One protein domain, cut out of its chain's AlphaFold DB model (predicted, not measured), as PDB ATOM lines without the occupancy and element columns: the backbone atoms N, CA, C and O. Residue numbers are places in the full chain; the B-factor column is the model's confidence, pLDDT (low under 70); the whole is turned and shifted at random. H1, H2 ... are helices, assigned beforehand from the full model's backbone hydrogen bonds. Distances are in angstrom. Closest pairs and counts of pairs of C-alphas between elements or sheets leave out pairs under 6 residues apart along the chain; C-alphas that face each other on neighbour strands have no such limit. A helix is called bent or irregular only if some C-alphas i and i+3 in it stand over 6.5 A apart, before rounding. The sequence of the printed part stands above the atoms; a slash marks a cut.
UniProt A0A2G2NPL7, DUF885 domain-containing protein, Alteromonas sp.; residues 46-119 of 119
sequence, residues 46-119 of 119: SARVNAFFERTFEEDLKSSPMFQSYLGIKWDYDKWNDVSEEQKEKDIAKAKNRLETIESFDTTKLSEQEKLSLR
ATOM      1  N   SER A  46     243.602  -8.933  48.249       89.50
ATOM      2  CA  SER A  46     244.272  -7.696  48.684       89.50
ATOM      3  C   SER A  46     245.340  -7.942  49.752       89.50
ATOM      4  O   SER A  46     246.495  -7.550  49.580       89.50
ATOM      5  N   ALA A  47     245.017  -8.669  50.829       90.94
ATOM      6  CA  ALA A  47     245.999  -8.985  51.871       90.94
ATOM      7  C   ALA A  47     247.177  -9.809  51.316       90.94
ATOM      8  O   ALA A  47     248.335  -9.564  51.660       90.94
ATOM      9  N   ARG A  48     246.895 -10.757  50.410       93.62
ATOM     10  CA  ARG A  48     247.924 -11.575  49.751       93.62
ATOM     11  C   ARG A  48     248.829 -10.751  48.832       93.62
ATOM     12  O   ARG A  48     250.039 -10.970  48.842       93.62
ATOM     13  N   VAL A  49     248.265  -9.821  48.062       94.69
ATOM     14  CA  VAL A  49     249.009  -8.917  47.171       94.69
ATOM     15  C   VAL A  49     249.920  -7.995  47.982       94.69
ATOM     16  O   VAL A  49     251.111  -7.897  47.689       94.69
ATOM     17  N   ASN A  50     249.406  -7.395  49.056       94.19
ATOM     18  CA  ASN A  50     250.198  -6.512  49.915       94.19
ATOM     19  C   ASN A  50     251.346  -7.266  50.602       94.19
ATOM     20  O   ASN A  50     252.489  -6.813  50.569       94.19
ATOM     21  N   ALA A  51     251.080  -8.465  51.132       95.75
ATOM     22  CA  ALA A  51     252.124  -9.319  51.701       95.75
ATOM     23  C   ALA A  51     253.171  -9.750  50.657       95.75
ATOM     24  O   ALA A  51     254.357  -9.876  50.968       95.75
ATOM     25  N   PHE A  52     252.752  -9.974  49.407       96.62
ATOM     26  CA  PHE A  52     253.665 -10.282  48.312       96.62
ATOM     27  C   PHE A  52     254.601  -9.108  48.001       96.62
ATOM     28  O   PHE A  52     255.811  -9.322  47.883       96.62
ATOM     29  N   PHE A  53     254.079  -7.883  47.909       96.81
ATOM     30  CA  PHE A  53     254.903  -6.697  47.674       96.81
ATOM     31  C   PHE A  53     255.876  -6.430  48.818       96.81
ATOM     32  O   PHE A  53     257.060  -6.245  48.552       96.81
ATOM     33  N   GLU A  54     255.420  -6.508  50.070       97.44
ATOM     34  CA  GLU A  54     256.287  -6.309  51.238       97.44
ATOM     35  C   GLU A  54     257.459  -7.298  51.231       97.44
ATOM     36  O   GLU A  54     258.628  -6.913  51.255       97.44
ATOM     37  N   ARG A  55     257.157  -8.596  51.090       97.94
ATOM     38  CA  ARG A  55     258.181  -9.646  51.054       97.94
ATOM     39  C   ARG A  55     259.176  -9.429  49.915       97.94
ATOM     40  O   ARG A  55     260.380  -9.547  50.123       97.94
ATOM     41  N   THR A  56     258.690  -9.173  48.702       97.81
ATOM     42  CA  THR A  56     259.565  -9.051  47.526       97.81
ATOM     43  C   THR A  56     260.426  -7.792  47.577       97.81
ATOM     44  O   THR A  56     261.598  -7.850  47.201       97.81
ATOM     45  N   PHE A  57     259.892  -6.696  48.118       97.56
ATOM     46  CA  PHE A  57     260.655  -5.489  48.405       97.56
ATOM     47  C   PHE A  57     261.754  -5.753  49.440       97.56
ATOM     48  O   PHE A  57     262.911  -5.405  49.203       97.56
ATOM     49  N   GLU A  58     261.433  -6.418  50.554       97.75
ATOM     50  CA  GLU A  58     262.430  -6.780  51.564       97.75
ATOM     51  C   GLU A  58     263.539  -7.681  51.003       97.75
ATOM     52  O   GLU A  58     264.712  -7.493  51.332       97.75
ATOM     53  N   GLU A  59     263.180  -8.674  50.185       97.50
ATOM     54  CA  GLU A  59     264.138  -9.553  49.508       97.50
ATOM     55  C   GLU A  59     265.108  -8.740  48.641       97.50
ATOM     56  O   GLU A  59     266.325  -8.921  48.725       97.50
ATOM     57  N   ASP A  60     264.578  -7.813  47.840       97.00
ATOM     58  CA  ASP A  60     265.389  -6.982  46.952       97.00
ATOM     59  C   ASP A  60     266.278  -6.022  47.745       97.00
ATOM     60  O   ASP A  60     267.469  -5.892  47.447       97.00
ATOM     61  N   LEU A  61     265.746  -5.431  48.813       97.38
ATOM     62  CA  LEU A  61     266.488  -4.563  49.714       97.38
ATOM     63  C   LEU A  61     267.657  -5.300  50.378       97.38
ATOM     64  O   LEU A  61     268.789  -4.821  50.342       97.38
ATOM     65  N   LYS A  62     267.421  -6.495  50.927       96.06
ATOM     66  CA  LYS A  62     268.474  -7.328  51.539       96.06
ATOM     67  C   LYS A  62     269.551  -7.732  50.529       96.06
ATOM     68  O   LYS A  62     270.707  -7.872  50.905       96.06
ATOM     69  N   SER A  63     269.196  -7.876  49.252       95.88
ATOM     70  CA  SER A  63     270.144  -8.233  48.188       95.88
ATOM     71  C   SER A  63     270.931  -7.054  47.593       95.88
ATOM     72  O   SER A  63     271.852  -7.275  46.810       95.88
ATOM     73  N   SER A  64     270.590  -5.809  47.946       97.69
ATOM     74  CA  SER A  64     271.109  -4.608  47.280       97.69
ATOM     75  C   SER A  64     271.744  -3.615  48.268       97.69
ATOM     76  O   SER A  64     271.101  -2.629  48.643       97.69
ATOM     77  N   PRO A  65     273.012  -3.818  48.682       98.19
ATOM     78  CA  PRO A  65     273.745  -2.902  49.566       98.19
ATOM     79  C   PRO A  65     273.718  -1.426  49.135       98.19
ATOM     80  O   PRO A  65     273.612  -0.517  49.964       98.19
ATOM     81  N   MET A  66     273.750  -1.159  47.827       97.62
ATOM     82  CA  MET A  66     273.643   0.209  47.314       97.62
ATOM     83  C   MET A  66     272.247   0.801  47.521       97.62
ATOM     84  O   MET A  66     272.126   1.977  47.863       97.62
ATOM     85  N   PHE A  67     271.187   0.005  47.344       97.81
ATOM     86  CA  PHE A  67     269.824   0.473  47.588       97.81
ATOM     87  C   PHE A  67     269.562   0.669  49.084       97.81
ATOM     88  O   PHE A  67     268.967   1.670  49.473       97.81
ATOM     89  N   GLN A  68     270.106  -0.207  49.934       98.31
ATOM     90  CA  GLN A  68     270.124   0.007  51.382       98.31
ATOM     91  C   GLN A  68     270.791   1.343  51.735       98.31
ATOM     92  O   GLN A  68     270.217   2.139  52.475       98.31
ATOM     93  N   SER A  69     271.960   1.631  51.152       97.38
ATOM     94  CA  SER A  69     272.688   2.891  51.361       97.38
ATOM     95  C   SER A  69     271.893   4.110  50.901       97.38
ATOM     96  O   SER A  69     271.827   5.105  51.623       97.38
ATOM     97  N   TYR A  70     271.234   4.021  49.743       97.19
ATOM     98  CA  TYR A  70     270.343   5.066  49.241       97.19
ATOM     99  C   TYR A  70     269.195   5.374  50.219       97.19
ATOM    100  O   TYR A  70     268.858   6.538  50.422       97.19
ATOM    101  N   LEU A  71     268.644   4.348  50.873       97.69
ATOM    102  CA  LEU A  71     267.579   4.482  51.874       97.69
ATOM    103  C   LEU A  71     268.084   4.791  53.297       97.69
ATOM    104  O   LEU A  71     267.275   4.962  54.209       97.69
ATOM    105  N   GLY A  72     269.399   4.864  53.522       97.69
ATOM    106  CA  GLY A  72     269.976   5.120  54.845       97.69
ATOM    107  C   GLY A  72     270.048   3.895  55.776       97.69
ATOM    108  O   GLY A  72     270.207   4.052  56.991       97.69
ATOM    109  N   ILE A  73     269.921   2.680  55.237       97.50
ATOM    110  CA  ILE A  73     269.859   1.415  55.983       97.50
ATOM    111  C   ILE A  73     271.256   0.814  56.151       97.50
ATOM    112  O   ILE A  73     271.863   0.330  55.203       97.50
ATOM    113  N   LYS A  74     271.758   0.790  57.388       96.25
ATOM    114  CA  LYS A  74     273.171   0.514  57.718       96.25
ATOM    115  C   LYS A  74     273.583  -0.965  57.758       96.25
ATOM    116  O   LYS A  74     274.504  -1.299  58.498       96.25
ATOM    117  N   TRP A  75     272.904  -1.856  57.041       96.81
ATOM    118  CA  TRP A  75     273.206  -3.292  57.120       96.81
ATOM    119  C   TRP A  75     274.526  -3.654  56.427       96.81
ATOM    120  O   TRP A  75     275.352  -4.318  57.045       96.81
ATOM    121  N   ASP A  76     274.759  -3.163  55.203       97.44
ATOM    122  CA  ASP A  76     275.901  -3.566  54.362       97.44
ATOM    123  C   ASP A  76     276.641  -2.374  53.703       97.44
ATOM    124  O   ASP A  76     276.989  -2.406  52.526       97.44
ATOM    125  N   TYR A  77     276.880  -1.283  54.440       95.81
ATOM    126  CA  TYR A  77     277.476  -0.035  53.907       95.81
ATOM    127  C   TYR A  77     278.881  -0.170  53.296       95.81
ATOM    128  O   TYR A  77     279.343   0.733  52.600       95.81
ATOM    129  N   ASP A  78     279.582  -1.262  53.575       97.12
ATOM    130  CA  ASP A  78     280.910  -1.567  53.053       97.12
ATOM    131  C   ASP A  78     280.878  -2.422  51.774       97.12
ATOM    132  O   ASP A  78     281.935  -2.804  51.266       97.12
ATOM    133  N   LYS A  79     279.686  -2.715  51.230       98.06
ATOM    134  CA  LYS A  79     279.504  -3.616  50.087       98.06
ATOM    135  C   LYS A  79     278.925  -2.920  48.859       98.06
ATOM    136  O   LYS A  79     278.166  -1.958  48.937       98.06
ATOM    137  N   TRP A  80     279.253  -3.487  47.702       97.88
ATOM    138  CA  TRP A  80     278.613  -3.193  46.422       97.88
ATOM    139  C   TRP A  80     277.597  -4.285  46.087       97.88
ATOM    140  O   TRP A  80     277.706  -5.407  46.581       97.88
ATOM    141  N   ASN A  81     276.633  -3.969  45.221       97.56
ATOM    142  CA  ASN A  81     275.772  -5.003  44.649       97.56
ATOM    143  C   ASN A  81     276.616  -5.985  43.824       97.56
ATOM    144  O   ASN A  81     277.592  -5.585  43.182       97.56
ATOM    145  N   ASP A  82     276.206  -7.250  43.796       97.56
ATOM    146  CA  ASP A  82     276.782  -8.233  42.884       97.56
ATOM    147  C   ASP A  82     276.301  -7.944  41.452       97.56
ATOM    148  O   ASP A  82     275.104  -7.924  41.171       97.56
ATOM    149  N   VAL A  83     277.246  -7.664  40.550       96.44
ATOM    150  CA  VAL A  83     276.992  -7.325  39.137       96.44
ATOM    151  C   VAL A  83     277.420  -8.437  38.174       96.44
ATOM    152  O   VAL A  83     277.516  -8.207  36.965       96.44
ATOM    153  N   SER A  84     277.711  -9.631  38.698       98.25
ATOM    154  CA  SER A  84     278.105 -10.801  37.913       98.25
ATOM    155  C   SER A  84     276.984 -11.304  36.997       98.25
ATOM    156  O   SER A  84     275.799 -11.046  37.217       98.25
ATOM    157  N   GLU A  85     277.349 -12.066  35.962       98.38
ATOM    158  CA  GLU A  85     276.366 -12.710  35.079       98.38
ATOM    159  C   GLU A  85     275.513 -13.748  35.824       98.38
ATOM    160  O   GLU A  85     274.310 -13.831  35.590       98.38
ATOM    161  N   GLU A  86     276.093 -14.470  36.787       98.25
ATOM    162  CA  GLU A  86     275.351 -15.419  37.626       98.25
ATOM    163  C   GLU A  86     274.243 -14.715  38.425       98.25
ATOM    164  O   GLU A  86     273.113 -15.203  38.501       98.25
ATOM    165  N   GLN A  87     274.539 -13.546  39.005       97.81
ATOM    166  CA  GLN A  87     273.532 -12.770  39.724       97.81
ATOM    167  C   GLN A  87     272.423 -12.275  38.784       97.81
ATOM    168  O   GLN A  87     271.244 -12.379  39.126       97.81
ATOM    169  N   LYS A  88     272.765 -11.833  37.568       97.88
ATOM    170  CA  LYS A  88     271.763 -11.446  36.559       97.88
ATOM    171  C   LYS A  88     270.835 -12.602  36.192       97.88
ATOM    172  O   LYS A  88     269.626 -12.401  36.086       97.88
ATOM    173  N   GLU A  89     271.362 -13.814  36.021       98.56
ATOM    174  CA  GLU A  89     270.544 -15.003  35.750       98.56
ATOM    175  C   GLU A  89     269.573 -15.304  36.902       98.56
ATOM    176  O   GLU A  89     268.392 -15.578  36.661       98.56
ATOM    177  N   LYS A  90     270.035 -15.181  38.155       98.06
ATOM    178  CA  LYS A  90     269.181 -15.314  39.348       98.06
ATOM    179  C   LYS A  90     268.087 -14.251  39.380       98.06
ATOM    180  O   LYS A  90     266.935 -14.585  39.654       98.06
ATOM    181  N   ASP A  91     268.412 -13.000  39.065       97.19
ATOM    182  CA  ASP A  91     267.436 -11.909  39.039       97.19
ATOM    183  C   ASP A  91     266.383 -12.104  37.942       97.19
ATOM    184  O   ASP A  91     265.195 -11.888  38.187       97.19
ATOM    185  N   ILE A  92     266.775 -12.606  36.767       98.44
ATOM    186  CA  ILE A  92     265.837 -12.975  35.696       98.44
ATOM    187  C   ILE A  92     264.909 -14.106  36.152       98.44
ATOM    188  O   ILE A  92     263.696 -14.033  35.940       98.44
ATOM    189  N   ALA A  93     265.449 -15.157  36.774       98.38
ATOM    190  CA  ALA A  93     264.644 -16.269  37.281       98.38
ATOM    191  C   ALA A  93     263.661 -15.805  38.373       98.38
ATOM    192  O   ALA A  93     262.479 -16.153  38.336       98.38
ATOM    193  N   LYS A  94     264.129 -14.954  39.292       98.12
ATOM    194  CA  LYS A  94     263.318 -14.319  40.338       98.12
ATOM    195  C   LYS A  94     262.189 -13.480  39.737       98.12
ATOM    196  O   LYS A  94     261.043 -13.619  40.158       98.12
ATOM    197  N   ALA A  95     262.482 -12.659  38.728       97.62
ATOM    198  CA  ALA A  95     261.481 -11.842  38.042       97.62
ATOM    199  C   ALA A  95     260.403 -12.698  37.356       97.62
ATOM    200  O   ALA A  95     259.217 -12.406  37.500       97.62
ATOM    201  N   LYS A  96     260.788 -13.791  36.682       98.31
ATOM    202  CA  LYS A  96     259.835 -14.730  36.062       98.31
ATOM    203  C   LYS A  96     258.901 -15.371  37.087       98.31
ATOM    204  O   LYS A  96     257.691 -15.354  36.898       98.31
ATOM    205  N   ASN A  97     259.438 -15.870  38.198       98.19
ATOM    206  CA  ASN A  97     258.614 -16.477  39.245       98.19
ATOM    207  C   ASN A  97     257.655 -15.467  39.905       98.19
ATOM    208  O   ASN A  97     256.510 -15.788  40.230       98.19
ATOM    209  N   ARG A  98     258.107 -14.222  40.085       97.56
ATOM    210  CA  ARG A  98     257.256 -13.140  40.591       97.56
ATOM    211  C   ARG A  98     256.142 -12.793  39.605       97.56
ATOM    212  O   ARG A  98     255.019 -12.592  40.053       97.56
ATOM    213  N   LEU A  99     256.420 -12.794  38.300       97.19
ATOM    214  CA  LEU A  99     255.403 -12.599  37.266       97.19
ATOM    215  C   LEU A  99     254.334 -13.701  37.312       97.19
ATOM    216  O   LEU A  99     253.154 -13.383  37.382       97.19
ATOM    217  N   GLU A 100     254.734 -14.973  37.388       97.31
ATOM    218  CA  GLU A 100     253.794 -16.098  37.552       97.31
ATOM    219  C   GLU A 100     252.919 -15.940  38.808       97.31
ATOM    220  O   GLU A 100     251.725 -16.240  38.798       97.31
ATOM    221  N   THR A 101     253.495 -15.430  39.902       95.50
ATOM    222  CA  THR A 101     252.739 -15.162  41.135       95.50
ATOM    223  C   THR A 101     251.736 -14.026  40.939       95.50
ATOM    224  O   THR A 101     250.585 -14.157  41.356       95.50
ATOM    225  N   ILE A 102     252.146 -12.934  40.289       95.12
ATOM    226  CA  ILE A 102     251.285 -11.785  39.980       95.12
ATOM    227  C   ILE A 102     250.088 -12.214  39.124       95.12
ATOM    228  O   ILE A 102     248.954 -11.848  39.428       95.12
ATOM    229  N   GLU A 103     250.320 -13.049  38.110       94.44
ATOM    230  CA  GLU A 103     249.276 -13.585  37.227       94.44
ATOM    231  C   GLU A 103     248.268 -14.493  37.955       94.44
ATOM    232  O   GLU A 103     247.162 -14.710  37.462       94.44
ATOM    233  N   SER A 104     248.614 -15.003  39.143       93.06
ATOM    234  CA  SER A 104     247.736 -15.868  39.942       93.06
ATOM    235  C   SER A 104     246.702 -15.118  40.797       93.06
ATOM    236  O   SER A 104     245.809 -15.756  41.362       93.06
ATOM    237  N   PHE A 105     246.817 -13.792  40.941       93.69
ATOM    238  CA  PHE A 105     245.891 -12.997  41.756       93.69
ATOM    239  C   PHE A 105     244.570 -12.719  41.022       93.69
ATOM    240  O   PHE A 105     244.561 -12.332  39.852       93.69
ATOM    241  N   ASP A 106     243.434 -12.847  41.719       93.06
ATOM    242  CA  ASP A 106     242.131 -12.480  41.160       93.06
ATOM    243  C   ASP A 106     241.956 -10.959  41.178       93.06
ATOM    244  O   ASP A 106     241.463 -10.360  42.138       93.06
ATOM    245  N   THR A 107     242.346 -10.321  40.075       92.25
ATOM    246  CA  THR A 107     242.285  -8.861  39.928       92.25
ATOM    247  C   THR A 107     240.878  -8.279  40.093       92.25
ATOM    248  O   THR A 107     240.752  -7.089  40.380       92.25
ATOM    249  N   THR A 108     239.807  -9.076  39.968       92.81
ATOM    250  CA  THR A 108     238.429  -8.589  40.163       92.81
ATOM    251  C   THR A 108     238.119  -8.252  41.620       92.81
ATOM    252  O   THR A 108     237.224  -7.449  41.882       92.81
ATOM    253  N   LYS A 109     238.884  -8.821  42.559       91.06
ATOM    254  CA  LYS A 109     238.750  -8.602  44.004       91.06
ATOM    255  C   LYS A 109     239.625  -7.468  44.536       91.06
ATOM    256  O   LYS A 109     239.581  -7.202  45.731       91.06
ATOM    257  N   LEU A 110     240.412  -6.830  43.671       91.69
ATOM    258  CA  LEU A 110     241.363  -5.788  44.045       91.69
ATOM    259  C   LEU A 110     240.777  -4.386  43.855       91.69
ATOM    260  O   LEU A 110     239.965  -4.141  42.952       91.69
ATOM    261  N   SER A 111     241.245  -3.450  44.677       93.00
ATOM    262  CA  SER A 111     241.015  -2.017  44.498       93.00
ATOM    263  C   SER A 111     241.673  -1.496  43.214       93.00
ATOM    264  O   SER A 111     242.563  -2.120  42.631       93.00
ATOM    265  N   GLU A 112     241.265  -0.309  42.763       95.19
ATOM    266  CA  GLU A 112     241.888   0.331  41.598       95.19
ATOM    267  C   GLU A 112     243.363   0.685  41.847       95.19
ATOM    268  O   GLU A 112     244.173   0.624  40.923       95.19
ATOM    269  N   GLN A 113     243.730   1.003  43.093       94.19
ATOM    270  CA  GLN A 113     245.116   1.259  43.486       94.19
ATOM    271  C   GLN A 113     245.967  -0.013  43.386       94.19
ATOM    272  O   GLN A 113     247.038   0.019  42.789       94.19
ATOM    273  N   GLU A 114     245.481  -1.145  43.891       94.31
ATOM    274  CA  GLU A 114     246.206  -2.422  43.814       94.31
ATOM    275  C   GLU A 114     246.331  -2.918  42.371       94.31
ATOM    276  O   GLU A 114     247.396  -3.378  41.962       94.31
ATOM    277  N   LYS A 115     245.279  -2.760  41.555       94.25
ATOM    278  CA  LYS A 115     245.348  -3.048  40.112       94.25
ATOM    279  C   LYS A 115     246.401  -2.200  39.411       94.25
ATOM    280  O   LYS A 115     247.031  -2.688  38.478       94.25
ATOM    281  N   LEU A 116     246.571  -0.941  39.819       95.06
ATOM    282  CA  LEU A 116     247.623  -0.080  39.287       95.06
ATOM    283  C   LEU A 116     249.010  -0.582  39.701       95.06
ATOM    284  O   LEU A 116     249.899  -0.602  38.860       95.06
ATOM    285  N   SER A 117     249.186  -1.028  40.945       94.06
ATOM    286  CA  SER A 117     250.454  -1.597  41.424       94.06
ATOM    287  C   SER A 117     250.860  -2.904  40.728       94.06
ATOM    288  O   SER A 117     252.038  -3.247  40.752       94.06
ATOM    289  N   LEU A 118     249.920  -3.638  40.119       92.62
ATOM    290  CA  LEU A 118     250.195  -4.870  39.360       92.62
ATOM    291  C   LEU A 118     250.499  -4.643  37.866       92.62
ATOM    292  O   LEU A 118     250.772  -5.617  37.164       92.62
ATOM    293  N   ARG A 119     250.403  -3.406  37.363       87.19
ATOM    294  CA  ARG A 119     250.658  -3.052  35.955       87.19
ATOM    295  C   ARG A 119     252.083  -2.563  35.742       87.19
ATOM    296  O   ARG A 119     252.628  -2.892  34.668       87.19
TER     297      ARG A 119
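Overview. This is residues 46 to 119 of the 119 residues of the protein "DUF885 domain-containing protein" of Alteromonas sp. (UniProt A0A2G2NPL7). Two long helices, H1 and H3, run opposite ways along the longest axis with a gap between them, as the two long sides of a loose, elongated frame. At one end the short helix H2 turns off from H1 at a corner and a long stretch without named elements, residues 71 to 84, leads over to H3; at the other end a shorter link leads from H3 to the short helix H4, near the first residue of H1. The printed part has 74 residues, with four named helices in the order H1, H2, H3, H4 and no named strand, and its class is all helix. The whole is loose, with a radius of gyration of the C-alphas of 14.8 A, and spans 45 by 27 by 16 A.

Along the chain. H1 holds residues 46 to 63 and is 25.9 A long from first to last C-alpha; it begins at C-alpha 46, at (244.272, -7.696, 48.684). H2 holds residues 65 to 70. H3, residues 85 to 103, is the longest helix by residues and measures 27.2 A; it begins at C-alpha 85, at (276.366, -12.710, 35.079). H4 holds residues 112 to 117 and ends at C-alpha 117, at (250.454, -1.597, 41.424). No helix is bent or irregular.

Arrangement. H1 and H2 only just touch, with 3 pairs of C-alphas within 8 A, and only at the corner by their link. The closest C-alphas are those of Leu 61 and Gln 68, 6.1 A apart, and H1 touches H2 with residues 61 to 62 alone. Their lines stand at 72 degrees, only just about perpendicular. H1 and H3 are near each other, with 10 pairs of C-alphas within 10 A but no pair within 8 A. H1 and H4 are close but not clearly touching, with the C-alphas of Ser 46 and Glu 114 closest at 7.4 A. Their lines stand at a shallow tilt of 23 degrees and run the same way. H2 is apart from H3 and from H4, and H3 is apart from H4. In H1, H2, H3 and H4 every O i to N i+4 pair is within hydrogen-bond range.

Size, cuts and confidence. The two C-alphas farthest apart are those of Asp 78 and Thr 108, 44.9 A. The printed part has no cut, and it ends at residue 119, the chain's last residue. The link from H1 to H2 is tight, with 1 residue, the link from H2 to H3 is long, with 14 residues, and the link from H3 to H4 is short, with 8 residues. Residues 83 to 90, of which 85 to 90 belong to H3, stand free. The mean pLDDT of the printed part is 96.1, and no printed residue is under 70.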